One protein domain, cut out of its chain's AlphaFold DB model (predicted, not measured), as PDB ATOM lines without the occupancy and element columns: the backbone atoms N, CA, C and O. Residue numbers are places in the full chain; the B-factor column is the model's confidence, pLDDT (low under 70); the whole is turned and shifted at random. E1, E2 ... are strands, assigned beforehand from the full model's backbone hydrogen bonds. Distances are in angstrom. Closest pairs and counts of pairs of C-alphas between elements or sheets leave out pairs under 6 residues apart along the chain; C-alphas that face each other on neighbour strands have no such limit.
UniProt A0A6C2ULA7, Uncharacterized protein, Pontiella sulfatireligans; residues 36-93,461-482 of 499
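What this domain is: This is residues 36 to 93 and 461 to 482 of the 499 residues of an uncharacterized protein of Pontiella sulfatireligans (UniProt A0A6C2ULA7). A twisted sheet of five strands has a small two-strand ribbon, E1 and E4, covering part of one face, a lopsided sandwich in which the sheets are only partly face to face. The long loop of residues 50 to 63, between E2 and E3, reaches away from this body. The printed part has 80 residues, with no named helix and seven named strands, E1 to E7 in order along the chain; its class is all strand. The large sheet runs E3, E2, E5, E7, E6, and both sheets are antiparallel. The whole is compact, with a radius of gyration of the C-alphas of 13.0 A and spans of 37 by 32 by 20 A.

How they stand to each other: Begin at E5, residues 83 to 87, an inner strand. On one side its neighbour is E2, residues 44 to 49, antiparallel at 158 degrees; look for N 48 and O 84, 2.8 A apart. Next to E2 is the edge strand E3, residues 64 to 68, which forms a hairpin with it; N 47 and O 65 are 2.8 A apart. On the other side of E5 find E7, residues 471 to 481, antiparallel at 160 degrees, with N 85 and O 477 2.8 A apart. E7 forms a hairpin with the other edge strand, E6, residues 461 to 468; N 466 and O 476 are 2.8 A apart. From edge to edge the strands' lines turn by 86 degrees. The second sheet pairs E1, residues 36 to 39, with E4, residues 73 to 77, antiparallel at 149 degrees; N 38 and O 74 are 2.9 A apart. The two sheets form a sandwich, two sheets face to face, 8.8 A centre to centre where they face each other and with best planes 11 degrees apart. E1 and E7 are near each other, with 5 pairs of C-alphas within 10 A. E2 and E4 are only just apart, at 8.3 A.

Where its parts are: Find C-alpha 83 at (46.662, -1.762, -22.264); from there E5 runs 12.9 A. E7 is the longest strand, 27.1 A, ending at C-alpha 481 at (40.583, -6.363, -28.561). E6 measures 22.1 A, E2 16.7 A, E3 13.4 A and E4 13.1 A. E1 begins at C-alpha 36 at (45.043, -2.073, -34.469) and runs 10.2 A.

The domain as a whole: The two C-alphas farthest apart are those of Gly 57 and Asp 71, 40.6 A. Residues 94 to 460 are not printed, and C-alphas 93 and 461 are 31.0 A apart across the cut. Of the links that are printed whole, E2 to E3 is long, with 14 residues. The mean pLDDT of the printed part is 93.8; residues 55 and 57 are under 70.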
ATOM      1  N   GLU A  36      46.263  -2.872 -34.456       93.25
ATOM      2  CA  GLU A  36      45.043  -2.073 -34.469       93.25
ATOM      3  C   GLU A  36      45.362  -0.580 -34.513       93.25
ATOM      4  O   GLU A  36      46.406  -0.139 -34.024       93.25
ATOM      5  N   THR A  37      44.453   0.208 -35.086       94.44
ATOM      6  CA  THR A  37      44.579   1.669 -35.155       94.44
ATOM      7  C   THR A  37      43.771   2.341 -34.051       94.44
ATOM      8  O   THR A  37      42.558   2.139 -33.962       94.44
ATOM      9  N   LEU A  38      44.420   3.187 -33.256       96.88
ATOM     10  CA  LEU A  38      43.810   3.941 -32.164       96.88
ATOM     11  C   LEU A  38      44.067   5.444 -32.360       96.88
ATOM     12  O   LEU A  38      45.233   5.843 -32.451       96.88
ATOM     13  N   PRO A  39      43.025   6.291 -32.418       97.12
ATOM     14  CA  PRO A  39      43.213   7.734 -32.501       97.12
ATOM     15  C   PRO A  39      43.731   8.281 -31.167       97.12
ATOM     16  O   PRO A  39      43.126   8.044 -30.119       97.12
ATOM     17  N   VAL A  40      44.818   9.053 -31.211       97.56
ATOM     18  CA  VAL A  40      45.428   9.689 -30.037       97.56
ATOM     19  C   VAL A  40      45.584  11.198 -30.228       97.56
ATOM     20  O   VAL A  40      45.792  11.685 -31.334       97.56
ATOM     21  N   ALA A  41      45.497  11.951 -29.137       96.56
ATOM     22  CA  ALA A  41      45.549  13.413 -29.111       96.56
ATOM     23  C   ALA A  41      46.953  13.979 -28.813       96.56
ATOM     24  O   ALA A  41      47.121  15.172 -28.560       96.56
ATOM     25  N   SER A  42      47.984  13.133 -28.823       96.38
ATOM     26  CA  SER A  42      49.371  13.531 -28.583       96.38
ATOM     27  C   SER A  42      50.302  12.917 -29.622       96.38
ATOM     28  O   SER A  42      50.170  11.745 -29.967       96.38
ATOM     29  N   GLY A  43      51.298  13.693 -30.062       96.69
ATOM     30  CA  GLY A  43      52.364  13.223 -30.958       96.69
ATOM     31  C   GLY A  43      53.341  12.237 -30.306       96.69
ATOM     32  O   GLY A  43      54.245  11.729 -30.968       96.69
ATOM     33  N   ILE A  44      53.183  11.979 -29.008       96.94
ATOM     34  CA  ILE A  44      53.925  10.987 -28.234       96.94
ATOM     35  C   ILE A  44      52.999  10.368 -27.188       96.94
ATOM     36  O   ILE A  44      52.240  11.081 -26.521       96.94
ATOM     37  N   VAL A  45      53.064   9.050 -27.041       98.31
ATOM     38  CA  VAL A  45      52.279   8.307 -26.050       98.31
ATOM     39  C   VAL A  45      53.157   7.328 -25.286       98.31
ATOM     40  O   VAL A  45      54.159   6.848 -25.814       98.31
ATOM     41  N   SER A  46      52.762   7.008 -24.056       98.44
ATOM     42  CA  SER A  46      53.317   5.876 -23.307       98.44
ATOM     43  C   SER A  46      52.285   4.760 -23.252       98.44
ATOM     44  O   SER A  46      51.196   4.956 -22.714       98.44
ATOM     45  N   VAL A  47      52.615   3.599 -23.813       98.44
ATOM     46  CA  VAL A  47      51.787   2.395 -23.747       98.44
ATOM     47  C   VAL A  47      52.259   1.547 -22.576       98.44
ATOM     48  O   VAL A  47      53.419   1.148 -22.535       98.44
ATOM     49  N   VAL A  48      51.370   1.287 -21.622       98.19
ATOM     50  CA  VAL A  48      51.645   0.547 -20.388       98.19
ATOM     51  C   VAL A  48      50.775  -0.707 -20.368       98.19
ATOM     52  O   VAL A  48      49.557  -0.624 -20.536       98.19
ATOM     53  N   ALA A  49      51.368  -1.878 -20.143       97.75
ATOM     54  CA  ALA A  49      50.603  -3.099 -19.907       97.75
ATOM     55  C   ALA A  49      49.658  -2.885 -18.714       97.75
ATOM     56  O   ALA A  49      50.076  -2.368 -17.680       97.75
ATOM     57  N   ALA A  50      48.382  -3.263 -18.832       97.62
ATOM     58  CA  ALA A  50      47.441  -3.042 -17.731       97.62
ATOM     59  C   ALA A  50      47.530  -4.113 -16.633       97.62
ATOM     60  O   ALA A  50      47.040  -3.904 -15.526       97.62
ATOM     61  N   LEU A  51      48.160  -5.248 -16.942       95.75
ATOM     62  CA  LEU A  51      48.410  -6.359 -16.029       95.75
ATOM     63  C   LEU A  51      49.922  -6.477 -15.785       95.75
ATOM     64  O   LEU A  51      50.699  -6.292 -16.726       95.75
ATOM     65  N   PRO A  52      50.360  -6.819 -14.562       93.12
ATOM     66  CA  PRO A  52      51.775  -7.023 -14.292       93.12
ATOM     67  C   PRO A  52      52.278  -8.310 -14.959       93.12
ATOM     68  O   PRO A  52      51.561  -9.312 -15.039       93.12
ATOM     69  N   GLN A  53      53.536  -8.308 -15.405       83.50
ATOM     70  CA  GLN A  53      54.177  -9.522 -15.927       83.50
ATOM     71  C   GLN A  53      54.512 -10.524 -14.826       83.50
ATOM     72  O   GLN A  53      54.475 -11.736 -15.050       83.50
ATOM     73  N   THR A  54      54.854 -10.004 -13.651       71.94
ATOM     74  CA  THR A  54      55.409 -10.783 -12.554       71.94
ATOM     75  C   THR A  54      54.415 -11.792 -11.990       71.94
ATOM     76  O   THR A  54      53.193 -11.650 -12.087       71.94
ATOM     77  N   GLU A  55      54.962 -12.863 -11.421       67.62
ATOM     78  CA  GLU A  55      54.179 -13.867 -10.714       67.62
ATOM     79  C   GLU A  55      53.518 -13.274  -9.466       67.62
ATOM     80  O   GLU A  55      53.998 -12.316  -8.845       67.62
ATOM     81  N   THR A  56      52.390 -13.876  -9.115       73.88
ATOM     82  CA  THR A  56      51.590 -13.594  -7.930       73.88
ATOM     83  C   THR A  56      52.466 -13.478  -6.672       73.88
ATOM     84  O   THR A  56      53.358 -14.293  -6.442       73.88
ATOM     85  N   GLY A  57      52.227 -12.451  -5.847       64.88
ATOM     86  CA  GLY A  57      52.959 -12.241  -4.587       64.88
ATOM     87  C   GLY A  57      54.289 -11.476  -4.667       64.88
ATOM     88  O   GLY A  57      54.903 -11.245  -3.628       64.88
ATOM     89  N   THR A  58      54.725 -11.028  -5.848       72.00
ATOM     90  CA  THR A  58      55.927 -10.183  -6.007       72.00
ATOM     91  C   THR A  58      55.573  -8.725  -6.327       72.00
ATOM     92  O   THR A  58      54.425  -8.413  -6.647       72.00
ATOM     93  N   SER A  59      56.541  -7.803  -6.212       75.06
ATOM     94  CA  SER A  59      56.340  -6.407  -6.634       75.06
ATOM     95  C   SER A  59      55.987  -6.353  -8.127       75.06
ATOM     96  O   SER A  59      56.667  -7.008  -8.921       75.06
ATOM     97  N   PRO A  60      54.944  -5.609  -8.530       89.19
ATOM     98  CA  PRO A  60      54.465  -5.658  -9.902       89.19
ATOM     99  C   PRO A  60      55.412  -4.917 -10.848       89.19
ATOM    100  O   PRO A  60      55.825  -3.789 -10.575       89.19
ATOM    101  N   VAL A  61      55.704  -5.525 -11.998       91.12
ATOM    102  CA  VAL A  61      56.340  -4.839 -13.133       91.12
ATOM    103  C   VAL A  61      55.322  -4.723 -14.259       91.12
ATOM    104  O   VAL A  61      54.837  -5.734 -14.769       91.12
ATOM    105  N   PHE A  62      55.010  -3.483 -14.635       95.12
ATOM    106  CA  PHE A  62      54.171  -3.157 -15.783       95.12
ATOM    107  C   PHE A  62      55.071  -2.701 -16.928       95.12
ATOM    108  O   PHE A  62      55.750  -1.677 -16.816       95.12
ATOM    109  N   GLU A  63      55.101  -3.464 -18.017       94.69
ATOM    110  CA  GLU A  63      55.862  -3.068 -19.201       94.69
ATOM    111  C   GLU A  63      55.364  -1.734 -19.736       94.69
ATOM    112  O   GLU A  63      54.161  -1.495 -19.793       94.69
ATOM    113  N   THR A  64      56.301  -0.871 -20.117       96.00
ATOM    114  CA  THR A  64      56.009   0.457 -20.648       96.00
ATOM    115  C   THR A  64      56.873   0.718 -21.873       96.00
ATOM    116  O   THR A  64      58.087   0.527 -21.823       96.00
ATOM    117  N   GLU A  65      56.258   1.189 -22.954       97.31
ATOM    118  CA  GLU A  65      56.943   1.618 -24.173       97.31
ATOM    119  C   GLU A  65      56.465   3.015 -24.576       97.31
ATOM    120  O   GLU A  65      55.267   3.286 -24.645       97.31
ATOM    121  N   THR A  66      57.407   3.917 -24.845       97.38
ATOM    122  CA  THR A  66      57.103   5.250 -25.372       97.38
ATOM    123  C   THR A  66      57.164   5.223 -26.893       97.38
ATOM    124  O   THR A  66      58.174   4.829 -27.473       97.38
ATOM    125  N   VAL A  67      56.096   5.685 -27.537       97.56
ATOM    126  CA  VAL A  67      55.910   5.615 -28.988       97.56
ATOM    127  C   VAL A  67      55.664   7.016 -29.538       97.56
ATOM    128  O   VAL A  67      54.821   7.757 -29.033       97.56
ATOM    129  N   ALA A  68      56.399   7.388 -30.587       97.19
ATOM    130  CA  ALA A  68      56.136   8.605 -31.346       97.19
ATOM    131  C   ALA A  68      54.970   8.374 -32.318       97.19
ATOM    132  O   ALA A  68      54.963   7.395 -33.062       97.19
ATOM    133  N   VAL A  69      54.005   9.292 -32.325       96.81
ATOM    134  CA  VAL A  69      52.744   9.179 -33.070       96.81
ATOM    135  C   VAL A  69      52.428  10.492 -33.809       96.81
ATOM    136  O   VAL A  69      51.410  11.131 -33.554       96.81
ATOM    137  N   PRO A  70      53.314  10.970 -34.703       95.06
ATOM    138  CA  PRO A  70      53.206  12.310 -35.291       95.06
ATOM    139  C   PRO A  70      51.960  12.512 -36.166       95.06
ATOM    140  O   PRO A  70      51.580  13.652 -36.420       95.06
ATOM    141  N   ASP A  71      51.334  11.429 -36.632       95.94
ATOM    142  CA  ASP A  71      50.089  11.435 -37.404       95.94
ATOM    143  C   ASP A  71      48.826  11.342 -36.525       95.94
ATOM    144  O   ASP A  71      47.719  11.338 -37.059       95.94
ATOM    145  N   GLY A  72      48.975  11.262 -35.196       96.38
ATOM    146  CA  GLY A  72      47.865  11.104 -34.251       96.38
ATOM    147  C   GLY A  72      47.203   9.720 -34.281       96.38
ATOM    148  O   GLY A  72      46.111   9.559 -33.738       96.38
ATOM    149  N   VAL A  73      47.824   8.714 -34.911       97.00
ATOM    150  CA  VAL A  73      47.272   7.355 -35.025       97.00
ATOM    151  C   VAL A  73      48.261   6.329 -34.485       97.00
ATOM    152  O   VAL A  73      49.226   5.937 -35.150       97.00
ATOM    153  N   LEU A  74      47.994   5.836 -33.277       97.62
ATOM    154  CA  LEU A  74      48.778   4.760 -32.684       97.62
ATOM    155  C   LEU A  74      48.437   3.447 -33.397       97.62
ATOM    156  O   LEU A  74      47.268   3.089 -33.528       97.62
ATOM    157  N   ARG A  75      49.468   2.725 -33.842       96.06
ATOM    158  CA  ARG A  75      49.353   1.374 -34.406       96.06
ATOM    159  C   ARG A  75      49.967   0.398 -33.420       96.06
ATOM    160  O   ARG A  75      51.175   0.447 -33.199       96.06
ATOM    161  N   TRP A  76      49.142  -0.436 -32.801       95.56
ATOM    162  CA  TRP A  76      49.573  -1.253 -31.669       95.56
ATOM    163  C   TRP A  76      48.947  -2.651 -31.695       95.56
ATOM    164  O   TRP A  76      47.763  -2.767 -32.016       95.56
ATOM    165  N   PRO A  77      49.694  -3.723 -31.367       93.88
ATOM    166  CA  PRO A  77      49.109  -5.050 -31.220       93.88
ATOM    167  C   PRO A  77      48.186  -5.078 -29.995       93.88
ATOM    168  O   PRO A  77      48.629  -4.887 -28.862       93.88
ATOM    169  N   LEU A  78      46.895  -5.319 -30.218       94.31
ATOM    170  CA  LEU A  78      45.910  -5.479 -29.149       94.31
ATOM    171  C   LEU A  78      45.439  -6.929 -29.067       94.31
ATOM    172  O   LEU A  78      45.134  -7.557 -30.077       94.31
ATOM    173  N   GLY A  79      45.320  -7.421 -27.838       93.50
ATOM    174  CA  GLY A  79      44.674  -8.690 -27.519       93.50
ATOM    175  C   GLY A  79      43.577  -8.509 -26.474       93.50
ATOM    176  O   GLY A  79      43.166  -7.389 -26.159       93.50
ATOM    177  N   SER A  80      43.137  -9.623 -25.892       92.50
ATOM    178  CA  SER A  80      42.110  -9.641 -24.843       92.50
ATOM    179  C   SER A  80      42.562  -9.010 -23.521       92.50
ATOM    180  O   SER A  80      41.713  -8.576 -22.735       92.50
ATOM    181  N   SER A  81      43.874  -8.930 -23.278       94.50
ATOM    182  CA  SER A  81      44.457  -8.214 -22.140       94.50
ATOM    183  C   SER A  81      44.500  -6.707 -22.421       94.50
ATOM    184  O   SER A  81      45.053  -6.312 -23.449       94.50
ATOM    185  N   PRO A  82      43.943  -5.858 -21.536       97.81
ATOM    186  CA  PRO A  82      43.960  -4.417 -21.739       97.81
ATOM    187  C   PRO A  82      45.363  -3.802 -21.695       97.81
ATOM    188  O   PRO A  82      46.269  -4.305 -21.025       97.81
ATOM    189  N   VAL A  83      45.504  -2.657 -22.356       98.50
ATOM    190  CA  VAL A  83      46.662  -1.762 -22.264       98.50
ATOM    191  C   VAL A  83      46.199  -0.346 -21.946       98.50
ATOM    192  O   VAL A  83      45.150   0.096 -22.420       98.50
ATOM    193  N   TRP A  84      46.989   0.365 -21.152       98.81
ATOM    194  CA  TRP A  84      46.842   1.798 -20.937       98.81
ATOM    195  C   TRP A  84      47.667   2.556 -21.972       98.81
ATOM    196  O   TRP A  84      48.807   2.194 -22.243       98.81
ATOM    197  N   ILE A  85      47.120   3.627 -22.529       98.75
ATOM    198  CA  ILE A  85      47.812   4.531 -23.447       98.75
ATOM    199  C   ILE A  85      47.684   5.932 -22.866       98.75
ATOM    200  O   ILE A  85      46.587   6.475 -22.759       98.75
ATOM    201  N   ILE A  86      48.809   6.498 -22.457       98.56
ATOM    202  CA  ILE A  86      48.882   7.812 -21.824       98.56
ATOM    203  C   ILE A  86      49.260   8.826 -22.899       98.56
ATOM    204  O   ILE A  86      50.334   8.725 -23.498       98.56
ATOM    205  N   GLU A  87      48.382   9.793 -23.155       98.06
ATOM    206  CA  GLU A  87      48.614  10.851 -24.136       98.06
ATOM    207  C   GLU A  87      49.451  11.975 -23.512       98.06
ATOM    208  O   GLU A  87      48.991  12.693 -22.628       98.06
ATOM    209  N   GLY A  88      50.692  12.142 -23.976       93.69
ATOM    210  CA  GLY A  88      51.592  13.169 -23.450       93.69
ATOM    211  C   GLY A  88      52.162  12.811 -22.073       93.69
ATOM    212  O   GLY A  88      52.610  11.686 -21.854       93.69
ATOM    213  N   ASN A  89      52.193  13.786 -21.164       91.94
ATOM    214  CA  ASN A  89      52.708  13.615 -19.804       91.94
ATOM    215  C   ASN A  89      51.565  13.677 -18.793       91.94
ATOM    216  O   ASN A  89      50.686  14.532 -18.906       91.94
ATOM    217  N   LEU A  90      51.627  12.830 -17.764       94.12
ATOM    218  CA  LEU A  90      50.706  12.938 -16.637       94.12
ATOM    219  C   LEU A  90      50.951  14.248 -15.864       94.12
ATOM    220  O   LEU A  90      52.108  14.658 -15.704       94.12
ATOM    221  N   PRO A  91      49.891  14.911 -15.371       91.00
ATOM    222  CA  PRO A  91      50.019  16.084 -14.512       91.00
ATOM    223  C   PRO A  91      50.748  15.774 -13.196       91.00
ATOM    224  O   PRO A  91      50.792  14.637 -12.740       91.00
ATOM    225  N   GLY A  92      51.281  16.809 -12.539       89.38
ATOM    226  CA  GLY A  92      51.929  16.674 -11.225       89.38
ATOM    227  C   GLY A  92      50.973  16.700 -10.024       89.38
ATOM    228  O   GLY A  92      51.432  16.610  -8.889       89.38
ATOM    229  N   GLN A  93      49.670  16.883 -10.251       89.38
ATOM    230  CA  GLN A  93      48.643  16.981  -9.209       89.38
ATOM    231  C   GLN A  93      47.449  16.096  -9.557       89.38
ATOM    232  O   GLN A  93      47.075  16.000 -10.726       89.38
ATOM    233  N   VAL A 461      37.625  -3.783 -31.451       96.50
ATOM    234  CA  VAL A 461      38.470  -2.967 -30.581       96.50
ATOM    235  C   VAL A 461      37.595  -2.106 -29.684       96.50
ATOM    236  O   VAL A 461      36.689  -1.403 -30.129       96.50
ATOM    237  N   HIS A 462      37.902  -2.138 -28.395       97.94
ATOM    238  CA  HIS A 462      37.258  -1.329 -27.380       97.94
ATOM    239  C   HIS A 462      38.298  -0.388 -26.793       97.94
ATOM    240  O   HIS A 462      39.266  -0.854 -26.199       97.94
ATOM    241  N   ALA A 463      38.097   0.919 -26.951       98.56
ATOM    242  CA  ALA A 463      38.987   1.935 -26.410       98.56
ATOM    243  C   ALA A 463      38.188   3.082 -25.782       98.56
ATOM    244  O   ALA A 463      37.252   3.605 -26.393       98.56
ATOM    245  N   TYR A 464      38.560   3.465 -24.561       98.75
ATOM    246  CA  TYR A 464      37.864   4.484 -23.773       98.75
ATOM    247  C   TYR A 464      38.861   5.496 -23.217       98.75
ATOM    248  O   TYR A 464      39.768   5.116 -22.479       98.75
ATOM    249  N   ARG A 465      38.691   6.775 -23.567       98.69
ATOM    250  CA  ARG A 465      39.523   7.896 -23.115       98.69
ATOM    251  C   ARG A 465      38.947   8.521 -21.847       98.69
ATOM    252  O   ARG A 465      37.857   9.092 -21.867       98.69
ATOM    253  N   PHE A 466      39.723   8.477 -20.775       98.12
ATOM    254  CA  PHE A 466      39.528   9.254 -19.556       98.12
ATOM    255  C   PHE A 466      40.258  10.591 -19.713       98.12
ATOM    256  O   PHE A 466      41.484  10.610 -19.821       98.12
ATOM    257  N   ARG A 467      39.517  11.701 -19.785       96.81
ATOM    258  CA  ARG A 467      40.083  13.041 -20.017       96.81
ATOM    259  C   ARG A 467      40.903  13.517 -18.823       96.81
ATOM    260  O   ARG A 467      40.461  13.391 -17.684       96.81
ATOM    261  N   LEU A 468      42.077  14.089 -19.069       96.75
ATOM    262  CA  LEU A 468      42.878  14.669 -17.994       96.75
ATOM    263  C   LEU A 468      42.219  15.952 -17.479       96.75
ATOM    264  O   LEU A 468      41.887  16.837 -18.263       96.75
ATOM    265  N   ALA A 469      42.124  16.102 -16.157       94.25
ATOM    266  CA  ALA A 469      41.577  17.313 -15.538       94.25
ATOM    267  C   ALA A 469      42.375  18.576 -15.919       94.25
ATOM    268  O   ALA A 469      41.808  19.636 -16.169       94.25
ATOM    269  N   ALA A 470      43.706  18.455 -16.001       93.44
ATOM    270  CA  ALA A 470      44.599  19.565 -16.334       93.44
ATOM    271  C   ALA A 470      44.686  19.868 -17.843       93.44
ATOM    272  O   ALA A 470      45.148  20.945 -18.218       93.44
ATOM    273  N   ASN A 471      44.290  18.924 -18.705       92.38
ATOM    274  CA  ASN A 471      44.296  19.091 -20.157       92.38
ATOM    275  C   ASN A 471      43.191  18.235 -20.806       92.38
ATOM    276  O   ASN A 471      43.462  17.097 -21.190       92.38
ATOM    277  N   PRO A 472      41.966  18.768 -20.955       90.38
ATOM    278  CA  PRO A 472      40.815  17.997 -21.433       90.38
ATOM    279  C   PRO A 472      40.938  17.446 -22.861       90.38
ATOM    280  O   PRO A 472      40.189  16.537 -23.219       90.38
ATOM    281  N   ASP A 473      41.868  17.975 -23.666       92.06
ATOM    282  CA  ASP A 473      42.138  17.497 -25.028       92.06
ATOM    283  C   ASP A 473      42.954  16.195 -25.042       92.06
ATOM    284  O   ASP A 473      42.978  15.491 -26.049       92.06
ATOM    285  N   GLN A 474      43.618  15.865 -23.930       95.88
ATOM    286  CA  GLN A 474      44.399  14.645 -23.741       95.88
ATOM    287  C   GLN A 474      43.758  13.744 -22.687       95.88
ATOM    288  O   GLN A 474      42.921  14.153 -21.878       95.88
ATOM    289  N   GLY A 475      44.168  12.485 -22.682       97.50
ATOM    290  CA  GLY A 475      43.617  11.497 -21.784       97.50
ATOM    291  C   GLY A 475      44.510  10.300 -21.525       97.50
ATOM    292  O   GLY A 475      45.603  10.124 -22.064       97.50
ATOM    293  N   ILE A 476      43.971   9.448 -20.670       98.56
ATOM    294  CA  ILE A 476      44.446   8.098 -20.423       98.56
ATOM    295  C   ILE A 476      43.436   7.181 -21.095       98.56
ATOM    296  O   ILE A 476      42.247   7.232 -20.787       98.56
ATOM    297  N   ILE A 477      43.877   6.373 -22.048       98.81
ATOM    298  CA  ILE A 477      43.011   5.465 -22.796       98.81
ATOM    299  C   ILE A 477      43.224   4.051 -22.272       98.81
ATOM    300  O   ILE A 477      44.359   3.586 -22.225       98.81
ATOM    301  N   LEU A 478      42.149   3.344 -21.923       98.81
ATOM    302  CA  LEU A 478      42.191   1.888 -21.775       98.81
ATOM    303  C   LEU A 478      41.707   1.251 -23.077       98.81
ATOM    304  O   LEU A 478      40.596   1.558 -23.516       98.81
ATOM    305  N   ALA A 479      42.511   0.367 -23.671       98.62
ATOM    306  CA  ALA A 479      42.177  -0.315 -24.919       98.62
ATOM    307  C   ALA A 479      42.378  -1.836 -24.837       98.62
ATOM    308  O   ALA A 479      43.319  -2.313 -24.206       98.62
ATOM    309  N   TRP A 480      41.505  -2.602 -25.492       97.94
ATOM    310  CA  TRP A 480      41.642  -4.048 -25.694       97.94
ATOM    311  C   TRP A 480      40.937  -4.488 -26.980       97.94
ATOM    312  O   TRP A 480      40.094  -3.770 -27.520       97.94
ATOM    313  N   LYS A 481      41.258  -5.695 -27.448       95.69
ATOM    314  CA  LYS A 481      40.583  -6.363 -28.561       95.69
ATOM    315  C   LYS A 481      39.792  -7.559 -28.042       95.69
ATOM    316  O   LYS A 481      40.271  -8.317 -27.202       95.69
ATOM    317  N   VAL A 482      38.567  -7.715 -28.516       91.56
ATOM    318  CA  VAL A 482      37.783  -8.938 -28.349       91.56
ATOM    319  C   VAL A 482      38.014  -9.770 -29.598       91.56
ATOM    320  O   VAL A 482      37.808  -9.287 -30.710       91.56
TER     321      VAL A 482